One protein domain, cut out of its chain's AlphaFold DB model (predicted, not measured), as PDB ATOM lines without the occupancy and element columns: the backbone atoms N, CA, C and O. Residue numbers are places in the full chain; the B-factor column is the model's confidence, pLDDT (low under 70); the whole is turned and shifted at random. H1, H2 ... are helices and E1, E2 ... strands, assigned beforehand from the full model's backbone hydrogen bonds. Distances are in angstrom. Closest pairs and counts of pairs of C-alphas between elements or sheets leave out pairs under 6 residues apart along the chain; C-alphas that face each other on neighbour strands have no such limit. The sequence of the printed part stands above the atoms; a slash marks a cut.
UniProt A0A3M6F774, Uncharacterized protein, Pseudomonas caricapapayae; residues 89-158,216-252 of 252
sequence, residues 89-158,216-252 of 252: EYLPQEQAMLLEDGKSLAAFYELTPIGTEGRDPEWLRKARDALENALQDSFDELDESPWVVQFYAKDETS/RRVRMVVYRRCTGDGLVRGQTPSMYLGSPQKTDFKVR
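What this domain is: This is residues 89 to 158 and 216 to 252 of the 252 residues of an uncharacterized protein of Pseudomonas caricapapayae (UniProt A0A3M6F774). The main body is one strongly twisted, curled sheet of five antiparallel strands, with one long helix, H1, set off from the sheet and joined by its two links to E3 and E4. A tiny helix, H2, only grazes the sheet, and a tail without named elements, residues 241 to 252, follows it. Residues 117 to 123 stick out, of which 121 to 123 belong to H1. The printed part has 107 residues in the order E1, E2, E3, H1, E4, E5, H2; the sheet's order is E1, E2, E3, E5, E4, and the class is mixed, helices and strands, with under half of the residues in named elements. The whole is loose, with a radius of gyration of the C-alphas of 16.2 A and spans of 51 by 35 by 22 A.

How they stand to each other: Edge strand E4, residues 148 to 156, is the antiparallel neighbour of E5, residues 216 to 223, at 159 degrees, with N 150 and O 221 2.8 A apart, within hydrogen-bond range. E5 is antiparallel to E3, residues 105 to 111, at 155 degrees, with N 109 and O 220 at 2.8 A. E2, residues 96 to 99, is antiparallel to E3 at 128 degrees, with N 97 and O 106 at 2.8 A. Edge strand E1, residues 89 to 91, is antiparallel to E2 at 145 degrees, with N 98 and O 89 at 2.7 A. E1, E2 and E3 form a meander, each strand the antiparallel neighbour of the one before; E1 and E2 are a hairpin, as are E2 and E3. Pairing on E3 is staggered: residues 105 to 106 pair with E2, residues 106 to 111 with E5. From edge to edge the strands' lines turn by 104 degrees and the way across the sheet by 88 degrees. H1, residues 121 to 138, is not on the sheet, and is apart from E5. E3, H1 and E4 form a split strand-helix-strand unit, two strands running the same way with a helix between them in the chain and E5 between them in the sheet; its crossover is right-handed. H2, residues 237 to 240, only grazes the sheet; its closest C-alphas to E3 are those of Pro 237 and Leu 105, 6.5 A apart. In H1 every O i to N i+4 pair is within hydrogen-bond range; H2 is too short for such a pair, and its one O i to N i+3 pair is not within range.

Where its parts are: E4 measures 25.0 A from first to last C-alpha, E5 22.8 A, E3 19.4 A and H1 25.8 A. E1 begins at C-alpha 89 (32.339, 20.013, -3.784), and H2 ends at C-alpha 240 (18.275, 9.672, -8.701).

The domain as a whole: The two C-alphas farthest apart, those of Gly 118 and Asp 229, are 51.1 A apart. Residues 159 to 215 are not printed, and C-alphas 158 and 216 are 10.5 A apart across the cut. The link from E5 to H2, 13 residues, is long. Mean pLDDT of the printed part is 77.5; residues 228 to 252 are under 70.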
ATOM      1  N   GLU A  89      31.239  20.848  -3.282       89.00
ATOM      2  CA  GLU A  89      32.339  20.013  -3.784       89.00
ATOM      3  C   GLU A  89      31.921  19.229  -5.030       89.00
ATOM      4  O   GLU A  89      30.790  18.763  -5.119       89.00
ATOM      5  N   TYR A  90      32.833  19.056  -5.989       90.06
ATOM      6  CA  TYR A  90      32.619  18.144  -7.113       90.06
ATOM      7  C   TYR A  90      33.033  16.723  -6.734       90.06
ATOM      8  O   TYR A  90      34.175  16.509  -6.338       90.06
ATOM      9  N   LEU A  91      32.135  15.754  -6.919       87.62
ATOM     10  CA  LEU A  91      32.361  14.332  -6.664       87.62
ATOM     11  C   LEU A  91      32.671  13.608  -7.986       87.62
ATOM     12  O   LEU A  91      31.744  13.317  -8.749       87.62
ATOM     13  N   PRO A  92      33.942  13.271  -8.291       86.94
ATOM     14  CA  PRO A  92      34.315  12.732  -9.600       86.94
ATOM     15  C   PRO A  92      33.697  11.369  -9.917       86.94
ATOM     16  O   PRO A  92      33.434  11.076 -11.079       86.94
ATOM     17  N   GLN A  93      33.475  10.530  -8.902       84.56
ATOM     18  CA  GLN A  93      32.917   9.185  -9.074       84.56
ATOM     19  C   GLN A  93      31.447   9.229  -9.499       84.56
ATOM     20  O   GLN A  93      31.030   8.429 -10.329       84.56
ATOM     21  N   GLU A  94      30.694  10.179  -8.948       81.06
ATOM     22  CA  GLU A  94      29.266  10.369  -9.228       81.06
ATOM     23  C   GLU A  94      29.029  11.396 -10.347       81.06
ATOM     24  O   GLU A  94      27.902  11.585 -10.795       81.06
ATOM     25  N   GLN A  95      30.091  12.078 -10.793       86.12
ATOM     26  CA  GLN A  95      30.058  13.188 -11.748       86.12
ATOM     27  C   GLN A  95      29.036  14.280 -11.378       86.12
ATOM     28  O   GLN A  95      28.432  14.903 -12.251       86.12
ATOM     29  N   ALA A  96      28.875  14.537 -10.078       88.19
ATOM     30  CA  ALA A  96      27.870  15.433  -9.514       88.19
ATOM     31  C   ALA A  96      28.494  16.433  -8.529       88.19
ATOM     32  O   ALA A  96      29.569  16.197  -7.982       88.19
ATOM     33  N   MET A  97      27.811  17.549  -8.286       89.06
ATOM     34  CA  MET A  97      28.184  18.530  -7.264       89.06
ATOM     35  C   MET A  97      27.421  18.260  -5.967       89.06
ATOM     36  O   MET A  97      26.198  18.161  -5.984       89.06
ATOM     37  N   LEU A  98      28.128  18.186  -4.847       89.69
ATOM     38  CA  LEU A  98      27.577  18.140  -3.498       89.69
ATOM     39  C   LEU A  98      27.088  19.528  -3.077       89.69
ATOM     40  O   LEU A  98      27.793  20.523  -3.278       89.69
ATOM     41  N   LEU A  99      25.899  19.586  -2.484       89.75
ATOM     42  CA  LEU A  99      25.312  20.821  -1.974       89.75
ATOM     43  C   LEU A  99      25.800  21.163  -0.556       89.75
ATOM     44  O   LEU A  99      26.454  20.362   0.108       89.75
ATOM     45  N   GLU A 100      25.477  22.367  -0.081       88.19
ATOM     46  CA  GLU A 100      25.856  22.901   1.239       88.19
ATOM     47  C   GLU A 100      25.340  22.090   2.437       88.19
ATOM     48  O   GLU A 100      25.855  22.219   3.546       88.19
ATOM     49  N   ASP A 101      24.336  21.238   2.229       84.88
ATOM     50  CA  ASP A 101      23.807  20.335   3.253       84.88
ATOM     51  C   ASP A 101      24.646  19.055   3.439       84.88
ATOM     52  O   ASP A 101      24.351  18.245   4.322       84.88
ATOM     53  N   GLY A 102      25.678  18.857   2.610       84.12
ATOM     54  CA  GLY A 102      26.572  17.704   2.654       84.12
ATOM     55  C   GLY A 102      25.914  16.375   2.272       84.12
ATOM     56  O   GLY A 102      26.506  15.321   2.510       84.12
ATOM     57  N   LYS A 103      24.700  16.394   1.708       84.00
ATOM     58  CA  LYS A 103      23.940  15.182   1.357       84.00
ATOM     59  C   LYS A 103      23.323  15.242  -0.036       84.00
ATOM     60  O   LYS A 103      23.285  14.226  -0.727       84.00
ATOM     61  N   SER A 104      22.812  16.400  -0.431       87.00
ATOM     62  CA  SER A 104      22.135  16.580  -1.708       87.00
ATOM     63  C   SER A 104      23.142  16.696  -2.841       87.00
ATOM     64  O   SER A 104      24.233  17.238  -2.669       87.00
ATOM     65  N   LEU A 105      22.750  16.224  -4.024       88.44
ATOM     66  CA  LEU A 105      23.574  16.270  -5.226       88.44
ATOM     67  C   LEU A 105      22.903  17.089  -6.336       88.44
ATOM     68  O   LEU A 105      21.676  17.133  -6.449       88.44
ATOM     69  N   ALA A 106      23.730  17.701  -7.177       89.75
ATOM     70  CA  ALA A 106      23.343  18.418  -8.382       89.75
ATOM     71  C   ALA A 106      24.071  17.863  -9.610       89.75
ATOM     72  O   ALA A 106      25.283  17.640  -9.577       89.75
ATOM     73  N   ALA A 107      23.349  17.723 -10.718       89.31
ATOM     74  CA  ALA A 107      23.921  17.453 -12.029       89.31
ATOM     75  C   ALA A 107      24.041  18.749 -12.841       89.31
ATOM     76  O   ALA A 107      23.129  19.580 -12.852       89.31
ATOM     77  N   PHE A 108      25.172  18.905 -13.528       89.19
ATOM     78  CA  PHE A 108      25.486  20.061 -14.362       89.19
ATOM     79  C   PHE A 108      25.556  19.634 -15.825       89.19
ATOM     80  O   PHE A 108      26.290  18.714 -16.180       89.19
ATOM     81  N   TYR A 109      24.832  20.352 -16.673       88.25
ATOM     82  CA  TYR A 109      24.771  20.120 -18.108       88.25
ATOM     83  C   TYR A 109      25.120  21.399 -18.851       88.25
ATOM     84  O   TYR A 109      24.670  22.485 -18.485       88.25
ATOM     85  N   GLU A 110      25.889  21.279 -19.927       88.75
ATOM     86  CA  GLU A 110      26.038  22.359 -20.896       88.75
ATOM     87  C   GLU A 110      25.031  22.163 -22.029       88.75
ATOM     88  O   GLU A 110      24.919  21.077 -22.597       88.75
ATOM     89  N   LEU A 111      24.270  23.212 -22.339       88.56
ATOM     90  CA  LEU A 111      23.241  23.195 -23.366       88.56
ATOM     91  C   LEU A 111      23.708  23.947 -24.607       88.56
ATOM     92  O   LEU A 111      24.223  25.063 -24.523       88.56
ATOM     93  N   THR A 112      23.439  23.362 -25.775       85.62
ATOM     94  CA  THR A 112      23.629  24.045 -27.057       85.62
ATOM     95  C   THR A 112      22.403  24.913 -27.348       85.62
ATOM     96  O   THR A 112      21.306  24.372 -27.514       85.62
ATOM     97  N   PRO A 113      22.539  26.248 -27.414       83.50
ATOM     98  CA  PRO A 113      21.412  27.117 -27.711       83.50
ATOM     99  C   PRO A 113      20.947  26.927 -29.158       83.50
ATOM    100  O   PRO A 113      21.746  26.798 -30.086       83.50
ATOM    101  N   ILE A 114      19.633  26.958 -29.357       82.81
ATOM    102  CA  ILE A 114      19.016  26.856 -30.677       82.81
ATOM    103  C   ILE A 114      18.708  28.264 -31.191       82.81
ATOM    104  O   ILE A 114      17.964  29.014 -30.561       82.81
ATOM    105  N   GLY A 115      19.248  28.612 -32.362       82.69
ATOM    106  CA  GLY A 115      18.903  29.853 -33.055       82.69
ATOM    107  C   GLY A 115      17.449  29.829 -33.529       82.69
ATOM    108  O   GLY A 115      17.093  29.032 -34.402       82.69
ATOM    109  N   THR A 116      16.618  30.689 -32.942       86.31
ATOM    110  CA  THR A 116      15.176  30.783 -33.228       86.31
ATOM    111  C   THR A 116      14.843  31.786 -34.334       86.31
ATOM    112  O   THR A 116      13.762  31.720 -34.918       86.31
ATOM    113  N   GLU A 117      15.764  32.692 -34.657       87.19
ATOM    114  CA  GLU A 117      15.572  33.730 -35.670       87.19
ATOM    115  C   GLU A 117      15.354  33.130 -37.066       87.19
ATOM    116  O   GLU A 117      16.095  32.256 -37.516       87.19
ATOM    117  N   GLY A 118      14.307  33.591 -37.760       87.38
ATOM    118  CA  GLY A 118      13.982  33.151 -39.122       87.38
ATOM    119  C   GLY A 118      13.506  31.696 -39.245       87.38
ATOM    120  O   GLY A 118      13.349  31.207 -40.363       87.38
ATOM    121  N   ARG A 119      13.275  30.992 -38.128       89.44
ATOM    122  CA  ARG A 119      12.737  29.626 -38.126       89.44
ATOM    123  C   ARG A 119      11.226  29.622 -38.336       89.44
ATOM    124  O   ARG A 119      10.517  30.532 -37.913       89.44
ATOM    125  N   ASP A 120      10.738  28.551 -38.955       92.56
ATOM    126  CA  ASP A 120       9.308  28.327 -39.127       92.56
ATOM    127  C   ASP A 120       8.590  28.190 -37.759       92.56
ATOM    128  O   ASP A 120       9.077  27.464 -36.881       92.56
ATOM    129  N   PRO A 121       7.434  28.853 -37.546       93.81
ATOM    130  CA  PRO A 121       6.713  28.787 -36.277       93.81
ATOM    131  C   PRO A 121       6.242  27.384 -35.864       93.81
ATOM    132  O   PRO A 121       6.136  27.118 -34.666       93.81
ATOM    133  N   GLU A 122       5.930  26.484 -36.802       94.31
ATOM    134  CA  GLU A 122       5.575  25.095 -36.471       94.31
ATOM    135  C   GLU A 122       6.787  24.321 -35.978       94.31
ATOM    136  O   GLU A 122       6.680  23.549 -35.025       94.31
ATOM    137  N   TRP A 123       7.947  24.551 -36.589       93.06
ATOM    138  CA  TRP A 123       9.189  23.961 -36.113       93.06
ATOM    139  C   TRP A 123       9.532  24.434 -34.693       93.06
ATOM    140  O   TRP A 123       9.869  23.612 -33.844       93.06
ATOM    141  N   LEU A 124       9.362  25.730 -34.397       92.81
ATOM    142  CA  LEU A 124       9.577  26.268 -33.046       92.81
ATOM    143  C   LEU A 124       8.637  25.638 -32.009       92.81
ATOM    144  O   LEU A 124       9.072  25.338 -30.898       92.81
ATOM    145  N   ARG A 125       7.368  25.391 -32.369       94.00
ATOM    146  CA  ARG A 125       6.431  24.657 -31.502       94.00
ATOM    147  C   ARG A 125       6.910  23.234 -31.232       94.00
ATOM    148  O   ARG A 125       6.966  22.842 -30.077       94.00
ATOM    149  N   LYS A 126       7.347  22.505 -32.263       93.62
ATOM    150  CA  LYS A 126       7.891  21.146 -32.096       93.62
ATOM    151  C   LYS A 126       9.118  21.120 -31.185       93.62
ATOM    152  O   LYS A 126       9.221  20.236 -30.345       93.62
ATOM    153  N   ALA A 127      10.029  22.082 -31.335       90.19
ATOM    154  CA  ALA A 127      11.208  22.184 -30.481       90.19
ATOM    155  C   ALA A 127      10.833  22.463 -29.014       90.19
ATOM    156  O   ALA A 127      11.391  21.844 -28.111       90.19
ATOM    157  N   ARG A 128       9.856  23.352 -28.777       91.50
ATOM    158  CA  ARG A 128       9.298  23.601 -27.440       91.50
ATOM    159  C   ARG A 128       8.673  22.334 -26.856       91.50
ATOM    160  O   ARG A 128       9.005  21.984 -25.734       91.50
ATOM    161  N   ASP A 129       7.809  21.663 -27.611       94.38
ATOM    162  CA  ASP A 129       7.093  20.473 -27.140       94.38
ATOM    163  C   ASP A 129       8.075  19.330 -26.834       94.38
ATOM    164  O   ASP A 129       7.924  18.625 -25.845       94.38
ATOM    165  N   ALA A 130       9.136  19.181 -27.634       90.50
ATOM    166  CA  ALA A 130      10.199  18.219 -27.359       90.50
ATOM    167  C   ALA A 130      10.952  18.531 -26.055       90.50
ATOM    168  O   ALA A 130      11.245  17.613 -25.294       90.50
ATOM    169  N   LEU A 131      11.251  19.809 -25.789       87.62
ATOM    170  CA  LEU A 131      11.881  20.230 -24.534       87.62
ATOM    171  C   LEU A 131      10.949  20.010 -23.335       87.62
ATOM    172  O   LEU A 131      11.397  19.524 -22.302       87.62
ATOM    173  N   GLU A 132       9.670  20.358 -23.474       89.62
ATOM    174  CA  GLU A 132       8.654  20.150 -22.441       89.62
ATOM    175  C   GLU A 132       8.523  18.667 -22.085       89.62
ATOM    176  O   GLU A 132       8.674  18.312 -20.918       89.62
ATOM    177  N   ASN A 133       8.340  17.806 -23.090       90.38
ATOM    178  CA  ASN A 133       8.238  16.361 -22.892       90.38
ATOM    179  C   ASN A 133       9.510  15.798 -22.251       90.38
ATOM    180  O   ASN A 133       9.430  15.037 -21.296       90.38
ATOM    181  N   ALA A 134      10.694  16.219 -22.713       87.06
ATOM    182  CA  ALA A 134      11.952  15.762 -22.132       87.06
ATOM    183  C   ALA A 134      12.062  16.112 -20.640       87.06
ATOM    184  O   ALA A 134      12.535  15.289 -19.863       87.06
ATOM    185  N   LEU A 135      11.623  17.304 -20.224       84.69
ATOM    186  CA  LEU A 135      11.634  17.692 -18.812       84.69
ATOM    187  C   LEU A 135      10.581  16.932 -17.994       84.69
ATOM    188  O   LEU A 135      10.883  16.531 -16.875       84.69
ATOM    189  N   GLN A 136       9.381  16.714 -18.538       85.06
ATOM    190  CA  GLN A 136       8.319  15.956 -17.864       85.06
ATOM    191  C   GLN A 136       8.694  14.480 -17.673       85.06
ATOM    192  O   GLN A 136       8.466  13.930 -16.602       85.06
ATOM    193  N   ASP A 137       9.320  13.862 -18.677       85.69
ATOM    194  CA  ASP A 137       9.668  12.438 -18.657       85.69
ATOM    195  C   ASP A 137      10.948  12.135 -17.853       85.69
ATOM    196  O   ASP A 137      11.209  10.978 -17.523       85.69
ATOM    197  N   SER A 138      11.776  13.146 -17.560       82.62
ATOM    198  CA  SER A 138      13.083  12.944 -16.907       82.62
ATOM    199  C   SER A 138      13.037  12.955 -15.379       82.62
ATOM    200  O   SER A 138      14.005  12.520 -14.755       82.62
ATOM    201  N   PHE A 139      11.972  13.477 -14.763       81.56
ATOM    202  CA  PHE A 139      11.925  13.711 -13.319       81.56
ATOM    203  C   PHE A 139      10.676  13.106 -12.687       81.56
ATOM    204  O   PHE A 139       9.564  13.569 -12.929       81.56
ATOM    205  N   ASP A 140      10.873  12.125 -11.807       79.56
ATOM    206  CA  ASP A 140       9.783  11.576 -11.003       79.56
ATOM    207  C   ASP A 140       9.203  12.656 -10.076       79.56
ATOM    208  O   ASP A 140       9.934  13.314  -9.321       79.56
ATOM    209  N   GLU A 141       7.880  12.817 -10.113       76.44
ATOM    210  CA  GLU A 141       7.145  13.701  -9.210       76.44
ATOM    211  C   GLU A 141       7.056  13.065  -7.818       76.44
ATOM    212  O   GLU A 141       6.667  11.905  -7.660       76.44
ATOM    213  N   LEU A 142       7.449  13.822  -6.795       74.31
ATOM    214  CA  LEU A 142       7.471  13.366  -5.409       74.31
ATOM    215  C   LEU A 142       6.784  14.406  -4.525       74.31
ATOM    216  O   LEU A 142       7.029  15.602  -4.669       74.31
ATOM    217  N   ASP A 143       5.964  13.931  -3.583       73.81
ATOM    218  CA  ASP A 143       5.178  14.781  -2.674       73.81
ATOM    219  C   ASP A 143       6.063  15.674  -1.787       73.81
ATOM    220  O   ASP A 143       5.679  16.779  -1.397       73.81
ATOM    221  N   GLU A 144       7.267  15.195  -1.466       74.62
ATOM    222  CA  GLU A 144       8.253  15.903  -0.660       74.62
ATOM    223  C   GLU A 144       9.517  16.188  -1.472       74.62
ATOM    224  O   GLU A 144      10.057  15.310  -2.146       74.62
ATOM    225  N   SER A 145      10.040  17.408  -1.327       79.50
ATOM    226  CA  SER A 145      11.238  17.909  -2.004       79.50
ATOM    227  C   SER A 145      11.133  17.932  -3.541       79.50
ATOM    228  O   SER A 145      11.433  16.934  -4.198       79.50
ATOM    229  N   PRO A 146      10.737  19.068  -4.141       85.50
ATOM    230  CA  PRO A 146      10.619  19.180  -5.588       85.50
ATOM    231  C   PRO A 146      11.991  19.214  -6.272       85.50
ATOM    232  O   PRO A 146      12.989  19.667  -5.703       85.50
ATOM    233  N   TRP A 147      12.017  18.794  -7.534       86.88
ATOM    234  CA  TRP A 147      13.151  19.035  -8.417       86.88
ATOM    235  C   TRP A 147      13.286  20.522  -8.733       86.88
ATOM    236  O   TRP A 147      12.307  21.210  -9.026       86.88
ATOM    237  N   VAL A 148      14.520  21.013  -8.701       88.31
ATOM    238  CA  VAL A 148      14.864  22.374  -9.090       88.31
ATOM    239  C   VAL A 148      15.759  22.315 -10.319       88.31
ATOM    240  O   VAL A 148      16.856  21.761 -10.278       88.31
ATOM    241  N   VAL A 149      15.287  22.927 -11.405       89.56
ATOM    242  CA  VAL A 149      16.049  23.115 -12.643       89.56
ATOM    243  C   VAL A 149      16.389  24.595 -12.779       89.56
ATOM    244  O   VAL A 149      15.502  25.446 -12.831       89.56
ATOM    245  N   GLN A 150      17.678  24.914 -12.826       89.38
ATOM    246  CA  GLN A 150      18.188  26.275 -12.979       89.38
ATOM    247  C   GLN A 150      18.978  26.416 -14.270       89.38
ATOM    248  O   GLN A 150      19.818  25.579 -14.591       89.38
ATOM    249  N   PHE A 151      18.751  27.519 -14.977       90.19
ATOM    250  CA  PHE A 151      19.473  27.855 -16.197       90.19
ATOM    251  C   PHE A 151      20.376  29.061 -15.958       90.19
ATOM    252  O   PHE A 151      19.924  30.127 -15.545       90.19
ATOM    253  N   TYR A 152      21.653  28.899 -16.279       88.75
ATOM    254  CA  TYR A 152      22.665  29.940 -16.229       88.75
ATOM    255  C   TYR A 152      23.089  30.286 -17.645       88.75
ATOM    256  O   TYR A 152      23.677  29.469 -18.348       88.75
ATOM    257  N   ALA A 153      22.800  31.511 -18.060       90.56
ATOM    258  CA  ALA A 153      23.142  32.024 -19.374       90.56
ATOM    259  C   ALA A 153      24.253  33.069 -19.226       90.56
ATOM    260  O   ALA A 153      24.034  34.127 -18.640       90.56
ATOM    261  N   LYS A 154      25.442  32.774 -19.752       88.69
ATOM    262  CA  LYS A 154      26.612  33.655 -19.681       88.69
ATOM    263  C   LYS A 154      27.166  33.906 -21.075       88.69
ATOM    264  O   LYS A 154      27.344  32.969 -21.844       88.69
ATOM    265  N   ASP A 155      27.488  35.159 -21.372       88.88
ATOM    266  CA  ASP A 155      28.267  35.498 -22.559       88.88
ATOM    267  C   ASP A 155      29.763  35.383 -22.265       88.88
ATOM    268  O   ASP A 155      30.290  36.024 -21.351       88.88
ATOM    269  N   GLU A 156      30.458  34.578 -23.058       89.38
ATOM    270  CA  GLU A 156      31.897  34.359 -22.963       89.38
ATOM    271  C   GLU A 156      32.600  34.950 -24.191       89.38
ATOM    272  O   GLU A 156      32.093  34.905 -25.310       89.38
ATOM    273  N   THR A 157      33.765  35.556 -23.968       88.75
ATOM    274  CA  THR A 157      34.623  36.126 -25.023       88.75
ATOM    275  C   THR A 157      35.733  35.171 -25.462       88.75
ATOM    276  O   THR A 157      36.470  35.500 -26.386       88.75
ATOM    277  N   SER A 158      35.893  34.028 -24.784       88.19
ATOM    278  CA  SER A 158      36.798  32.966 -25.235       88.19
ATOM    279  C   SER A 158      36.161  32.234 -26.409       88.19
ATOM    280  O   SER A 158      34.959  31.980 -26.386       88.19
ATOM    281  N   ARG A 216      27.189  32.783 -26.350       87.88
ATOM    282  CA  ARG A 216      26.287  32.471 -25.244       87.88
ATOM    283  C   ARG A 216      26.501  31.024 -24.811       87.88
ATOM    284  O   ARG A 216      26.147  30.104 -25.543       87.88
ATOM    285  N   ARG A 217      27.018  30.825 -23.600       89.75
ATOM    286  CA  ARG A 217      27.039  29.527 -22.917       89.75
ATOM    287  C   ARG A 217      25.837  29.411 -22.003       89.75
ATOM    288  O   ARG A 217      25.599  30.284 -21.163       89.75
ATOM    289  N   VAL A 218      25.081  28.335 -22.174       91.12
ATOM    290  CA  VAL A 218      23.928  28.017 -21.336       91.12
ATOM    291  C   VAL A 218      24.256  26.760 -20.550       91.12
ATOM    292  O   VAL A 218      24.600  25.737 -21.128       91.12
ATOM    293  N   ARG A 219      24.165  26.842 -19.228       91.25
ATOM    294  CA  ARG A 219      24.357  25.711 -18.324       91.25
ATOM    295  C   ARG A 219      23.046  25.431 -17.613       91.25
ATOM    296  O   ARG A 219      22.398  26.362 -17.142       91.25
ATOM    297  N   MET A 220      22.653  24.172 -17.558       91.19
ATOM    298  CA  MET A 220      21.493  23.707 -16.815       91.19
ATOM    299  C   MET A 220      21.977  22.939 -15.595       91.19
ATOM    300  O   MET A 220      22.800  22.035 -15.712       91.19
ATOM    301  N   VAL A 221      21.462  23.310 -14.432       90.25
ATOM    302  CA  VAL A 221      21.739  22.639 -13.169       90.25
ATOM    303  C   VAL A 221      20.445  22.039 -12.672       90.25
ATOM    304  O   VAL A 221      19.445  22.743 -12.551       90.25
ATOM    305  N   VAL A 222      20.472  20.745 -12.395       89.75
ATOM    306  CA  VAL A 222      19.330  20.007 -11.867       89.75
ATOM    307  C   VAL A 222      19.717  19.479 -10.502       89.75
ATOM    308  O   VAL A 222      20.734  18.801 -10.371       89.75
ATOM    309  N   TYR A 223      18.919  19.780  -9.487       88.62
ATOM    310  CA  TYR A 223      19.149  19.270  -8.143       88.62
ATOM    311  C   TYR A 223      17.845  19.109  -7.376       88.62
ATOM    312  O   TYR A 223      16.795  19.629  -7.751       88.62
ATOM    313  N   ARG A 224      17.935  18.400  -6.257       86.38
ATOM    314  CA  ARG A 224      16.844  18.206  -5.311       86.38
ATOM    315  C   ARG A 224      17.434  18.145  -3.911       86.38
ATOM    316  O   ARG A 224      18.494  17.553  -3.725       86.38
ATOM    317  N   ARG A 225      16.765  18.758  -2.930       85.62
ATOM    318  CA  ARG A 225      17.240  18.753  -1.538       85.62
ATOM    319  C   ARG A 225      16.727  17.536  -0.779       85.62
ATOM    320  O   ARG A 225      15.524  17.355  -0.648       85.62
ATOM    321  N   CYS A 226      17.593  16.711  -0.224       79.31
ATOM    322  CA  CYS A 226      17.177  15.603   0.626       79.31
ATOM    323  C   CYS A 226      16.550  16.133   1.934       79.31
ATOM    324  O   CYS A 226      17.202  16.834   2.704       79.31
ATOM    325  N   THR A 227      15.290  15.789   2.216       70.38
ATOM    326  CA  THR A 227      14.643  16.054   3.512       70.38
ATOM    327  C   THR A 227      14.834  14.844   4.444       70.38
ATOM    328  O   THR A 227      14.535  13.710   4.079       70.38
ATOM    329  N   GLY A 228      15.373  15.057   5.653       64.81
ATOM    330  CA  GLY A 228      15.604  13.998   6.657       64.81
ATOM    331  C   GLY A 228      16.908  13.198   6.482       64.81
ATOM    332  O   GLY A 228      17.904  13.711   5.972       64.81
ATOM    333  N   ASP A 229      16.926  11.926   6.909       56.66
ATOM    334  CA  ASP A 229      18.078  11.015   6.723       56.66
ATOM    335  C   ASP A 229      18.299  10.586   5.260       56.66
ATOM    336  O   ASP A 229      19.200   9.805   4.970       56.66
ATOM    337  N   GLY A 230      17.545  11.165   4.321       49.50
ATOM    338  CA  GLY A 230      18.026  11.429   2.963       49.50
ATOM    339  C   GLY A 230      18.227  10.224   2.046       49.50
ATOM    340  O   GLY A 230      18.702  10.405   0.931       49.50
ATOM    341  N   LEU A 231      17.829   9.022   2.458       50.50
ATOM    342  CA  LEU A 231      17.618   7.902   1.549       50.50
ATOM    343  C   LEU A 231      16.112   7.722   1.372       50.50
ATOM    344  O   LEU A 231      15.425   7.385   2.341       50.50
ATOM    345  N   VAL A 232      15.588   7.811   0.142       52.00
ATOM    346  CA  VAL A 232      14.434   6.946  -0.152       52.00
ATOM    347  C   VAL A 232      14.951   5.545   0.142       52.00
ATOM    348  O   VAL A 232      15.968   5.130  -0.406       52.00
ATOM    349  N   ARG A 233      14.347   4.905   1.141       42.94
ATOM    350  CA  ARG A 233      14.823   3.703   1.837       42.94
ATOM    351  C   ARG A 233      15.619   2.758   0.908       42.94
ATOM    352  O   ARG A 233      15.025   1.978   0.174       42.94
ATOM    353  N   GLY A 234      16.957   2.827   0.957       50.12
ATOM    354  CA  GLY A 234      17.867   1.949   0.202       50.12
ATOM    355  C   GLY A 234      18.509   2.503  -1.083       50.12
ATOM    356  O   GLY A 234      19.242   1.754  -1.723       50.12
ATOM    357  N   GLN A 235      18.289   3.765  -1.462       53.59
ATOM    358  CA  GLN A 235      18.901   4.389  -2.647       53.59
ATOM    359  C   GLN A 235      19.834   5.547  -2.267       53.59
ATOM    360  O   GLN A 235      19.478   6.399  -1.451       53.59
ATOM    361  N   THR A 236      21.040   5.578  -2.842       57.72
ATOM    362  CA  THR A 236      21.977   6.697  -2.658       57.72
ATOM    363  C   THR A 236      21.504   7.916  -3.459       57.72
ATOM    364  O   THR A 236      20.919   7.734  -4.527       57.72
ATOM    365  N   PRO A 237      21.773   9.159  -3.011       58.94
ATOM    366  CA  PRO A 237      21.411  10.375  -3.750       58.94
ATOM    367  C   PRO A 237      21.857  10.385  -5.223       58.94
ATOM    368  O   PRO A 237      21.190  10.969  -6.074       58.94
ATOM    369  N   SER A 238      22.949   9.688  -5.544       61.00
ATOM    370  CA  SER A 238      23.450   9.514  -6.908       61.00
ATOM    371  C   SER A 238      22.555   8.668  -7.811       61.00
ATOM    372  O   SER A 238      22.521   8.896  -9.019       61.00
ATOM    373  N   MET A 239      21.778   7.734  -7.255       61.69
ATOM    374  CA  MET A 239      20.876   6.883  -8.039       61.69
ATOM    375  C   MET A 239      19.726   7.671  -8.680       61.69
ATOM    376  O   MET A 239      19.227   7.240  -9.715       61.69
ATOM    377  N   TYR A 240      19.331   8.823  -8.122       60.97
ATOM    378  CA  TYR A 240      18.275   9.672  -8.701       60.97
ATOM    379  C   TYR A 240      18.751  10.543  -9.857       60.97
ATOM    380  O   TYR A 240      17.942  10.945 -10.683       60.97
ATOM    381  N   LEU A 241      20.039  10.890  -9.900       60.84
ATOM    382  CA  LEU A 241      20.560  11.803 -10.921       60.84
ATOM    383  C   LEU A 241      20.786  11.118 -12.271       60.84
ATOM    384  O   LEU A 241      21.049  11.807 -13.253       60.84
ATOM    385  N   GLY A 242      20.637   9.788 -12.325       51.06
ATOM    386  CA  GLY A 242      20.972   8.969 -13.481       51.06
ATOM    387  C   GLY A 242      22.482   8.971 -13.712       51.06
ATOM    388  O   GLY A 242      23.128  10.013 -13.732       51.06
ATOM    389  N   SER A 243      23.095   7.802 -13.888       37.12
ATOM    390  CA  SER A 243      24.494   7.774 -14.323       37.12
ATOM    391  C   SER A 243      24.595   8.503 -15.669       37.12
ATOM    392  O   SER A 243      23.906   8.090 -16.609       37.12
ATOM    393  N   PRO A 244      25.434   9.545 -15.810       40.16
ATOM    394  CA  PRO A 244      25.609  10.212 -17.086       40.16
ATOM    395  C   PRO A 244      26.401   9.282 -18.008       40.16
ATOM    396  O   PRO A 244      27.617   9.375 -18.157       40.16
ATOM    397  N   GLN A 245      25.711   8.363 -18.687       33.06
ATOM    398  CA  GLN A 245      26.202   7.958 -19.995       33.06
ATOM    399  C   GLN A 245      26.261   9.234 -20.826       33.06
ATOM    400  O   GLN A 245      25.312  10.017 -20.777       33.06
ATOM    401  N   LYS A 246      27.379   9.460 -21.529       32.25
ATOM    402  CA  LYS A 246      27.571  10.547 -22.500       32.25
ATOM    403  C   LYS A 246      26.380  10.601 -23.455       32.25
ATOM    404  O   LYS A 246      26.405  10.020 -24.537       32.25
ATOM    405  N   THR A 247      25.328  11.281 -23.044       30.47
ATOM    406  CA  THR A 247      24.161  11.516 -23.860       30.47
ATOM    407  C   THR A 247      24.408  12.910 -24.376       30.47
ATOM    408  O   THR A 247      24.115  13.900 -23.713       30.47
ATOM    409  N   ASP A 248      25.075  12.967 -25.530       29.86
ATOM    410  CA  ASP A 248      25.024  14.124 -26.414       29.86
ATOM    411  C   ASP A 248      23.529  14.445 -26.564       29.86
ATOM    412  O   ASP A 248      22.823  13.782 -27.329       29.86
ATOM    413  N   PHE A 249      23.015  15.425 -25.814       31.17
ATOM    414  CA  PHE A 249      21.699  16.011 -26.056       31.17
ATOM    415  C   PHE A 249      21.804  16.837 -27.347       31.17
ATOM    416  O   PHE A 249      21.781  18.064 -27.364       31.17
ATOM    417  N   LYS A 250      21.981  16.137 -28.471       24.23
ATOM    418  CA  LYS A 250      21.798  16.679 -29.811       24.23
ATOM    419  C   LYS A 250      20.315  16.597 -30.110       24.23
ATOM    420  O   LYS A 250      19.828  15.578 -30.596       24.23
ATOM    421  N   VAL A 251      19.609  17.687 -29.826       27.92
ATOM    422  CA  VAL A 251      18.314  17.946 -30.456       27.92
ATOM    423  C   VAL A 251      18.580  17.993 -31.967       27.92
ATOM    424  O   VAL A 251      19.258  18.901 -32.447       27.92
ATOM    425  N   ARG A 252      18.159  16.946 -32.684       28.55
ATOM    426  CA  ARG A 252      18.193  16.876 -34.152       28.55
ATOM    427  C   ARG A 252      16.983  17.577 -34.750       28.55
ATOM    428  O   ARG A 252      15.887  17.442 -34.165       28.55
TER     429      ARG A 252